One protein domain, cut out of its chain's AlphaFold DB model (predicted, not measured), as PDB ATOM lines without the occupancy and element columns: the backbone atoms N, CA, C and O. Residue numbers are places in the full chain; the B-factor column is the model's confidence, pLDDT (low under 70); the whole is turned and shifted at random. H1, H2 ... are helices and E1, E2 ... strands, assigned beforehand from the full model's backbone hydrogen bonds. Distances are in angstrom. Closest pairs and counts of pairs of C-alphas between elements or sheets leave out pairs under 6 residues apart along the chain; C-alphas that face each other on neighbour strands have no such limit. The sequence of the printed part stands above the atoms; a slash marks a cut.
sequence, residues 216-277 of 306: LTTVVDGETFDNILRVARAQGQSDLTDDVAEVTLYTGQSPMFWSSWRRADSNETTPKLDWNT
ATOM      1  N   LEU A 216     131.731  19.759  61.584       91.56
ATOM      2  CA  LEU A 216     132.009  19.386  60.205       91.56
ATOM      3  C   LEU A 216     132.519  17.947  60.131       91.56
ATOM      4  O   LEU A 216     133.502  17.594  60.780       91.56
ATOM      5  N   THR A 217     131.893  17.150  59.275       94.62
ATOM      6  CA  THR A 217     132.321  15.789  58.954       94.62
ATOM      7  C   THR A 217     132.602  15.684  57.464       94.62
ATOM      8  O   THR A 217     131.773  16.053  56.632       94.62
ATOM      9  N   THR A 218     133.776  15.167  57.106       96.94
ATOM     10  CA  THR A 218     134.093  14.873  55.704       96.94
ATOM     11  C   THR A 218     133.608  13.472  55.359       96.94
ATOM     12  O   THR A 218     134.063  12.485  55.932       96.94
ATOM     13  N   VAL A 219     132.679  13.377  54.412       97.75
ATOM     14  CA  VAL A 219     132.078  12.113  53.982       97.75
ATOM     15  C   VAL A 219     132.764  11.633  52.707       97.75
ATOM     16  O   VAL A 219     132.812  12.354  51.703       97.75
ATOM     17  N   VAL A 220     133.299  10.414  52.744       98.06
ATOM     18  CA  VAL A 220     134.124   9.832  51.672       98.06
ATOM     19  C   VAL A 220     133.659   8.424  51.293       98.06
ATOM     20  O   VAL A 220     132.886   7.794  52.015       98.06
ATOM     21  N   ASP A 221     134.107   7.932  50.136       97.50
ATOM     22  CA  ASP A 221     133.855   6.544  49.732       97.50
ATOM     23  C   ASP A 221     134.558   5.529  50.654       97.50
ATOM     24  O   ASP A 221     135.408   5.876  51.475       97.50
ATOM     25  N   GLY A 222     134.178   4.253  50.525       96.25
ATOM     26  CA  GLY A 222     134.696   3.184  51.381       96.25
ATOM     27  C   GLY A 222     136.212   3.001  51.289       96.25
ATOM     28  O   GLY A 222     136.859   2.876  52.320       96.25
ATOM     29  N   GLU A 223     136.791   3.049  50.087       96.31
ATOM     30  CA  GLU A 223     138.240   2.875  49.905       96.31
ATOM     31  C   GLU A 223     139.026   4.005  50.586       96.31
ATOM     32  O   GLU A 223     140.015   3.773  51.286       96.31
ATOM     33  N   THR A 224     138.563   5.243  50.419       97.56
ATOM     34  CA  THR A 224     139.149   6.420  51.056       97.56
ATOM     35  C   THR A 224     138.991   6.356  52.571       97.56
ATOM     36  O   THR A 224     139.960   6.611  53.287       97.56
ATOM     37  N   PHE A 225     137.813   5.974  53.073       97.94
ATOM     38  CA  PHE A 225     137.574   5.819  54.507       97.94
ATOM     39  C   PHE A 225     138.495   4.764  55.130       97.94
ATOM     40  O   PHE A 225     139.133   5.035  56.145       97.94
ATOM     41  N   ASP A 226     138.653   3.604  54.486       97.00
ATOM     42  CA  ASP A 226     139.548   2.541  54.953       97.00
ATOM     43  C   ASP A 226     141.002   3.044  55.038       97.00
ATOM     44  O   ASP A 226     141.729   2.738  55.987       97.00
ATOM     45  N   ASN A 227     141.437   3.882  54.087       96.88
ATOM     46  CA  ASN A 227     142.752   4.524  54.139       96.88
ATOM     47  C   ASN A 227     142.889   5.473  55.347       96.88
ATOM     48  O   ASN A 227     143.922   5.440  56.019       96.88
ATOM     49  N   ILE A 228     141.866   6.285  55.638       97.12
ATOM     50  CA  ILE A 228     141.828   7.179  56.809       97.12
ATOM     51  C   ILE A 228     141.850   6.373  58.116       97.12
ATOM     52  O   ILE A 228     142.629   6.683  59.018       97.12
ATOM     53  N   LEU A 229     141.083   5.286  58.194       96.94
ATOM     54  CA  LEU A 229     141.051   4.387  59.347       96.94
ATOM     55  C   LEU A 229     142.429   3.767  59.632       96.94
ATOM     56  O   LEU A 229     142.862   3.697  60.786       96.94
ATOM     57  N   ARG A 230     143.177   3.376  58.590       95.94
ATOM     58  CA  ARG A 230     144.571   2.918  58.755       95.94
ATOM     59  C   ARG A 230     145.477   4.005  59.331       95.94
ATOM     60  O   ARG A 230     146.332   3.686  60.155       95.94
ATOM     61  N   VAL A 231     145.310   5.263  58.913       95.75
ATOM     62  CA  VAL A 231     146.070   6.394  59.470       95.75
ATOM     63  C   VAL A 231     145.733   6.581  60.949       95.75
ATOM     64  O   VAL A 231     146.654   6.655  61.759       95.75
ATOM     65  N   ALA A 232     144.449   6.571  61.321       95.62
ATOM     66  CA  ALA A 232     144.009   6.696  62.714       95.62
ATOM     67  C   ALA A 232     144.639   5.619  63.618       95.62
ATOM     68  O   ALA A 232     145.211   5.922  64.668       95.62
ATOM     69  N   ARG A 233     144.625   4.355  63.175       95.75
ATOM     70  CA  ARG A 233     145.271   3.239  63.888       95.75
ATOM     71  C   ARG A 233     146.779   3.432  64.019       95.75
ATOM     72  O   ARG A 233     147.334   3.208  65.091       95.75
ATOM     73  N   ALA A 234     147.443   3.886  62.954       94.50
ATOM     74  CA  ALA A 234     148.876   4.175  62.974       94.50
ATOM     75  C   ALA A 234     149.242   5.350  63.903       94.50
ATOM     76  O   ALA A 234     150.356   5.382  64.422       94.50
ATOM     77  N   GLN A 235     148.311   6.277  64.161       92.44
ATOM     78  CA  GLN A 235     148.450   7.331  65.176       92.44
ATOM     79  C   GLN A 235     148.282   6.821  66.620       92.44
ATOM     80  O   GLN A 235     148.465   7.594  67.557       92.44
ATOM     81  N   GLY A 236     147.958   5.539  66.820       93.06
ATOM     82  CA  GLY A 236     147.798   4.923  68.140       93.06
ATOM     83  C   GLY A 236     146.353   4.644  68.549       93.06
ATOM     84  O   GLY A 236     146.137   4.142  69.648       93.06
ATOM     85  N   GLN A 237     145.363   4.896  67.683       93.94
ATOM     86  CA  GLN A 237     143.965   4.508  67.923       93.94
ATOM     87  C   GLN A 237     143.756   3.012  67.596       93.94
ATOM     88  O   GLN A 237     142.995   2.655  66.697       93.94
ATOM     89  N   SER A 238     144.500   2.123  68.268       91.81
ATOM     90  CA  SER A 238     144.574   0.686  67.941       91.81
ATOM     91  C   SER A 238     143.274  -0.087  68.159       91.81
ATOM     92  O   SER A 238     143.103  -1.150  67.569       91.81
ATOM     93  N   ASP A 239     142.371   0.449  68.978       93.25
ATOM     94  CA  ASP A 239     141.120  -0.210  69.360       93.25
ATOM     95  C   ASP A 239     139.992  -0.004  68.329       93.25
ATOM     96  O   ASP A 239     138.922  -0.594  68.460       93.25
ATOM     97  N   LEU A 240     140.221   0.805  67.284       93.19
ATOM     98  CA  LEU A 240     139.258   1.004  66.199       93.19
ATOM     99  C   LEU A 240     139.100  -0.272  65.365       93.19
ATOM    100  O   LEU A 240     140.063  -0.750  64.757       93.19
ATOM    101  N   THR A 241     137.877  -0.783  65.263       93.38
ATOM    102  CA  THR A 241     137.505  -1.977  64.489       93.38
ATOM    103  C   THR A 241     137.167  -1.641  63.029       93.38
ATOM    104  O   THR A 241     137.098  -0.473  62.661       93.38
ATOM    105  N   ASP A 242     137.054  -2.645  62.152       89.25
ATOM    106  CA  ASP A 242     136.795  -2.436  60.708       89.25
ATOM    107  C   ASP A 242     135.333  -2.067  60.391       89.25
ATOM    108  O   ASP A 242     135.027  -1.640  59.281       89.25
ATOM    109  N   ASP A 243     134.418  -2.245  61.345       91.38
ATOM    110  CA  ASP A 243     132.985  -1.961  61.211       91.38
ATOM    111  C   ASP A 243     132.597  -0.528  61.604       91.38
ATOM    112  O   ASP A 243     131.432  -0.151  61.464       91.38
ATOM    113  N   VAL A 244     133.552   0.294  62.054       94.94
ATOM    114  CA  VAL A 244     133.283   1.707  62.342       94.94
ATOM    115  C   VAL A 244     132.908   2.457  61.064       94.94
ATOM    116  O   VAL A 244     133.519   2.285  60.011       94.94
ATOM    117  N   ALA A 245     131.894   3.317  61.162       92.88
ATOM    118  CA  ALA A 245     131.434   4.152  60.052       92.88
ATOM    119  C   ALA A 245     131.943   5.599  60.140       92.88
ATOM    120  O   ALA A 245     131.818   6.350  59.178       92.88
ATOM    121  N   GLU A 246     132.531   5.990  61.270       96.06
ATOM    122  CA  GLU A 246     133.072   7.325  61.515       96.06
ATOM    123  C   GLU A 246     134.390   7.219  62.289       96.06
ATOM    124  O   GLU A 246     134.581   6.303  63.091       96.06
ATOM    125  N   VAL A 247     135.319   8.136  62.026       95.81
ATOM    126  CA  VAL A 247     136.604   8.226  62.718       95.81
ATOM    127  C   VAL A 247     137.059   9.677  62.812       95.81
ATOM    128  O   VAL A 247     136.922  10.455  61.868       95.81
ATOM    129  N   THR A 248     137.656  10.036  63.945       94.81
ATOM    130  CA  THR A 248     138.280  11.345  64.148       94.81
ATOM    131  C   THR A 248     139.797  11.205  64.085       94.81
ATOM    132  O   THR A 248     140.402  10.469  64.866       94.81
ATOM    133  N   LEU A 249     140.434  11.922  63.159       93.94
ATOM    134  CA  LEU A 249     141.887  12.035  63.115       93.94
ATOM    135  C   LEU A 249     142.354  13.132  64.065       93.94
ATOM    136  O   LEU A 249     141.896  14.277  63.991       93.94
ATOM    137  N   TYR A 250     143.318  12.788  64.916       91.38
ATOM    138  CA  TYR A 250     143.919  13.738  65.840       91.38
ATOM    139  C   TYR A 250     144.971  14.557  65.102       91.38
ATOM    140  O   TYR A 250     146.053  14.076  64.754       91.38
ATOM    141  N   THR A 251     144.629  15.808  64.835       84.75
ATOM    142  CA  THR A 251     145.506  16.802  64.223       84.75
ATOM    143  C   THR A 251     145.759  17.907  65.242       84.75
ATOM    144  O   THR A 251     144.838  18.598  65.654       84.75
ATOM    145  N   GLY A 252     147.008  18.054  65.695       81.31
ATOM    146  CA  GLY A 252     147.379  19.036  66.721       81.31
ATOM    147  C   GLY A 252     147.085  18.599  68.164       81.31
ATOM    148  O   GLY A 252     146.791  17.439  68.438       81.31
ATOM    149  N   GLN A 253     147.228  19.539  69.103       82.12
ATOM    150  CA  GLN A 253     147.129  19.281  70.550       82.12
ATOM    151  C   GLN A 253     145.716  19.456  71.127       82.12
ATOM    152  O   GLN A 253     145.455  18.982  72.229       82.12
ATOM    153  N   SER A 254     144.811  20.131  70.410       83.75
ATOM    154  CA  SER A 254     143.458  20.447  70.888       83.75
ATOM    155  C   SER A 254     142.396  19.713  70.063       83.75
ATOM    156  O   SER A 254     142.518  19.697  68.834       83.75
ATOM    157  N   PRO A 255     141.330  19.179  70.697       84.69
ATOM    158  CA  PRO A 255     140.196  18.572  70.001       84.69
ATOM    159  C   PRO A 255     139.541  19.456  68.945       84.69
ATOM    160  O   PRO A 255     138.997  18.952  67.970       84.69
ATOM    161  N   MET A 256     139.637  20.777  69.099       79.62
ATOM    162  CA  MET A 256     139.110  21.740  68.129       79.62
ATOM    163  C   MET A 256     139.783  21.676  66.755       79.62
ATOM    164  O   MET A 256     139.214  22.142  65.776       79.62
ATOM    165  N   PHE A 257     140.998  21.131  66.679       83.19
ATOM    166  CA  PHE A 257     141.737  20.996  65.426       83.19
ATOM    167  C   PHE A 257     141.611  19.605  64.820       83.19
ATOM    168  O   PHE A 257     142.182  19.367  63.757       83.19
ATOM    169  N   TRP A 258     140.926  18.676  65.491       91.44
ATOM    170  CA  TRP A 258     140.725  17.326  64.987       91.44
ATOM    171  C   TRP A 258     139.775  17.332  63.790       91.44
ATOM    172  O   TRP A 258     138.927  18.211  63.651       91.44
ATOM    173  N   SER A 259     139.917  16.341  62.912       93.06
ATOM    174  CA  SER A 259     139.066  16.214  61.724       93.06
ATOM    175  C   SER A 259     138.217  14.953  61.802       93.06
ATOM    176  O   SER A 259     138.750  13.861  61.993       93.06
ATOM    177  N   SER A 260     136.902  15.103  61.648       94.94
ATOM    178  CA  SER A 260     135.956  13.984  61.617       94.94
ATOM    179  C   SER A 260     135.690  13.526  60.188       94.94
ATOM    180  O   SER A 260     135.487  14.335  59.276       94.94
ATOM    181  N   TRP A 261     135.685  12.211  60.001       96.69
ATOM    182  CA  TRP A 261     135.522  11.545  58.715       96.69
ATOM    183  C   TRP A 261     134.475  10.456  58.838       96.69
ATOM    184  O   TRP A 261     134.518   9.679  59.786       96.69
ATOM    185  N   ARG A 262     133.580  10.352  57.856       96.94
ATOM    186  CA  ARG A 262     132.520   9.341  57.826       96.94
ATOM    187  C   ARG A 262     132.527   8.585  56.503       96.94
ATOM    188  O   ARG A 262     132.734   9.167  55.436       96.94
ATOM    189  N   ARG A 263     132.278   7.282  56.572       97.25
ATOM    190  CA  ARG A 263     132.013   6.438  55.410       97.25
ATOM    191  C   ARG A 263     130.627   6.758  54.859       97.25
ATOM    192  O   ARG A 263     129.648   6.780  55.601       97.25
ATOM    193  N   ALA A 264     130.548   6.994  53.557       96.69
ATOM    194  CA  ALA A 264     129.284   7.250  52.884       96.69
ATOM    195  C   ALA A 264     128.358   6.028  52.868       96.69
ATOM    196  O   ALA A 264     128.804   4.900  52.627       96.69
ATOM    197  N   ASP A 265     127.062   6.284  53.033       94.31
ATOM    198  CA  ASP A 265     126.016   5.318  52.724       94.31
ATOM    199  C   ASP A 265     125.890   5.125  51.206       94.31
ATOM    200  O   ASP A 265     126.257   5.981  50.399       94.31
ATOM    201  N   SER A 266     125.325   3.986  50.792       91.38
ATOM    202  CA  SER A 266     125.231   3.596  49.370       91.38
ATOM    203  C   SER A 266     124.478   4.583  48.462       91.38
ATOM    204  O   SER A 266     124.606   4.511  47.240       91.38
ATOM    205  N   ASN A 267     123.679   5.482  49.038       93.25
ATOM    206  CA  ASN A 267     122.877   6.485  48.340       93.25
ATOM    207  C   ASN A 267     123.491   7.897  48.375       93.25
ATOM    208  O   ASN A 267     122.875   8.829  47.857       93.25
ATOM    209  N   GLU A 268     124.665   8.078  48.980       93.38
ATOM    210  CA  GLU A 268     125.305   9.384  49.108       93.38
ATOM    211  C   GLU A 268     126.326   9.639  47.994       93.38
ATOM    212  O   GLU A 268     127.073   8.759  47.572       93.38
ATOM    213  N   THR A 269     126.391  10.885  47.528       93.94
ATOM    214  CA  THR A 269     127.447  11.347  46.622       93.94
ATOM    215  C   THR A 269     128.690  11.749  47.413       93.94
ATOM    216  O   THR A 269     128.572  12.491  48.390       93.94
ATOM    217  N   THR A 270     129.872  11.328  46.961       94.75
ATOM    218  CA  THR A 270     131.166  11.600  47.609       94.75
ATOM    219  C   THR A 270     132.194  12.216  46.643       94.75
ATOM    220  O   THR A 270     132.083  12.020  45.430       94.75
ATOM    221  N   PRO A 271     133.210  12.941  47.157       95.44
ATOM    222  CA  PRO A 271     133.323  13.421  48.536       95.44
ATOM    223  C   PRO A 271     132.344  14.573  48.801       95.44
ATOM    224  O   PRO A 271     132.046  15.363  47.903       95.44
ATOM    225  N   LYS A 272     131.861  14.690  50.038       96.19
ATOM    226  CA  LYS A 272     131.059  15.841  50.471       96.19
ATOM    227  C   LYS A 272     131.402  16.247  51.898       96.19
ATOM    228  O   LYS A 272     131.990  15.479  52.655       96.19
ATOM    229  N   LEU A 273     131.001  17.458  52.247       95.50
ATOM    230  CA  LEU A 273     130.973  17.925  53.622       95.50
ATOM    231  C   LEU A 273     129.562  17.729  54.181       95.50
ATOM    232  O   LEU A 273     128.577  17.897  53.458       95.50
ATOM    233  N   ASP A 274     129.492  17.346  55.446       93.88
ATOM    234  CA  ASP A 274     128.262  17.141  56.202       93.88
ATOM    235  C   ASP A 274     128.380  17.882  57.537       93.88
ATOM    236  O   ASP A 274     129.468  17.948  58.113       93.88
ATOM    237  N   TRP A 275     127.286  18.470  58.014       92.06
ATOM    238  CA  TRP A 275     127.284  19.309  59.215       92.06
ATOM    239  C   TRP A 275     126.267  18.786  60.216       92.06
ATOM    240  O   TRP A 275     125.072  18.738  59.932       92.06
ATOM    241  N   ASN A 276     126.746  18.463  61.413       90.25
ATOM    242  CA  ASN A 276     125.896  18.085  62.533       90.25
ATOM    243  C   ASN A 276     125.684  19.295  63.438       90.25
ATOM    244  O   ASN A 276     126.631  19.798  64.045       90.25
ATOM    245  N   THR A 277     124.445  19.767  63.520       94.06
ATOM    246  CA  THR A 277     124.065  20.862  64.415       94.06
ATOM    247  C   THR A 277     124.035  20.381  65.860       94.06
ATOM    248  O   THR A 277     123.485  19.322  66.157       94.06
TER     249      THR A 277
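This is residues 216 to 277 of the 306 residues of the protein "PGA_cap domain-containing protein" of Colletotrichum gloeosporioides (strain Cg-14) (UniProt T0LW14). A strongly twisted sheet of four strands has one helix, H1, packed slantwise over E2 and E3, while E4 lies at the far edge of the sheet; this makes two layers, a sheet with a helix on one face. The 62 printed residues hold, along the chain, E1, H1, E2, E3 and E4. The sheet's order is E2, E3, E1, E4, mixed, and the class is mixed, helices and strands. The whole is compact, with a radius of gyration of the C-alphas of 11.6 A and spans of 33 by 26 by 15 A.

Find C-alpha 216 at (132.009, 19.386, 60.205); from there E1, residues 216 to 220, runs 13.0 A. Look beside it for E3, residues 259 to 263, 13.6 A, and E4, residues 272 to 277, 16.4 A, ending at C-alpha 277, (124.065, 20.862, 64.415). E2 is residues 246 to 249, 10.1 A. H1, residues 222 to 234, runs 18.3 A from C-alpha 222 at (134.696, 3.184, 51.381).

Start at inner strands E3 and E1, parallel at 39 degrees, with N 218 and O 260 2.9 A apart. E2 and E3 are an antiparallel hairpin at 152 degrees; look at N 247 and O 261, 2.8 A. E1 and E4 are antiparallel at 145 degrees, with N 217 and O 274 at 2.8 A. E2 and E4 are apart. H1 is on the sheet at a height of 8.6 A, at 40 degrees to E3 on the local plane; its closest C-alphas to E2 are Ala 232 and Leu 249, 5.8 A. Every O i to N i+4 pair in H1 is within hydrogen-bond range.

The C-alphas farthest apart, Gln 253 and Asn 267, are 35.3 A apart. The printed part has no cut; its long link is H1 to E2. Its mean pLDDT is 93.3, and no printed residue is under 70.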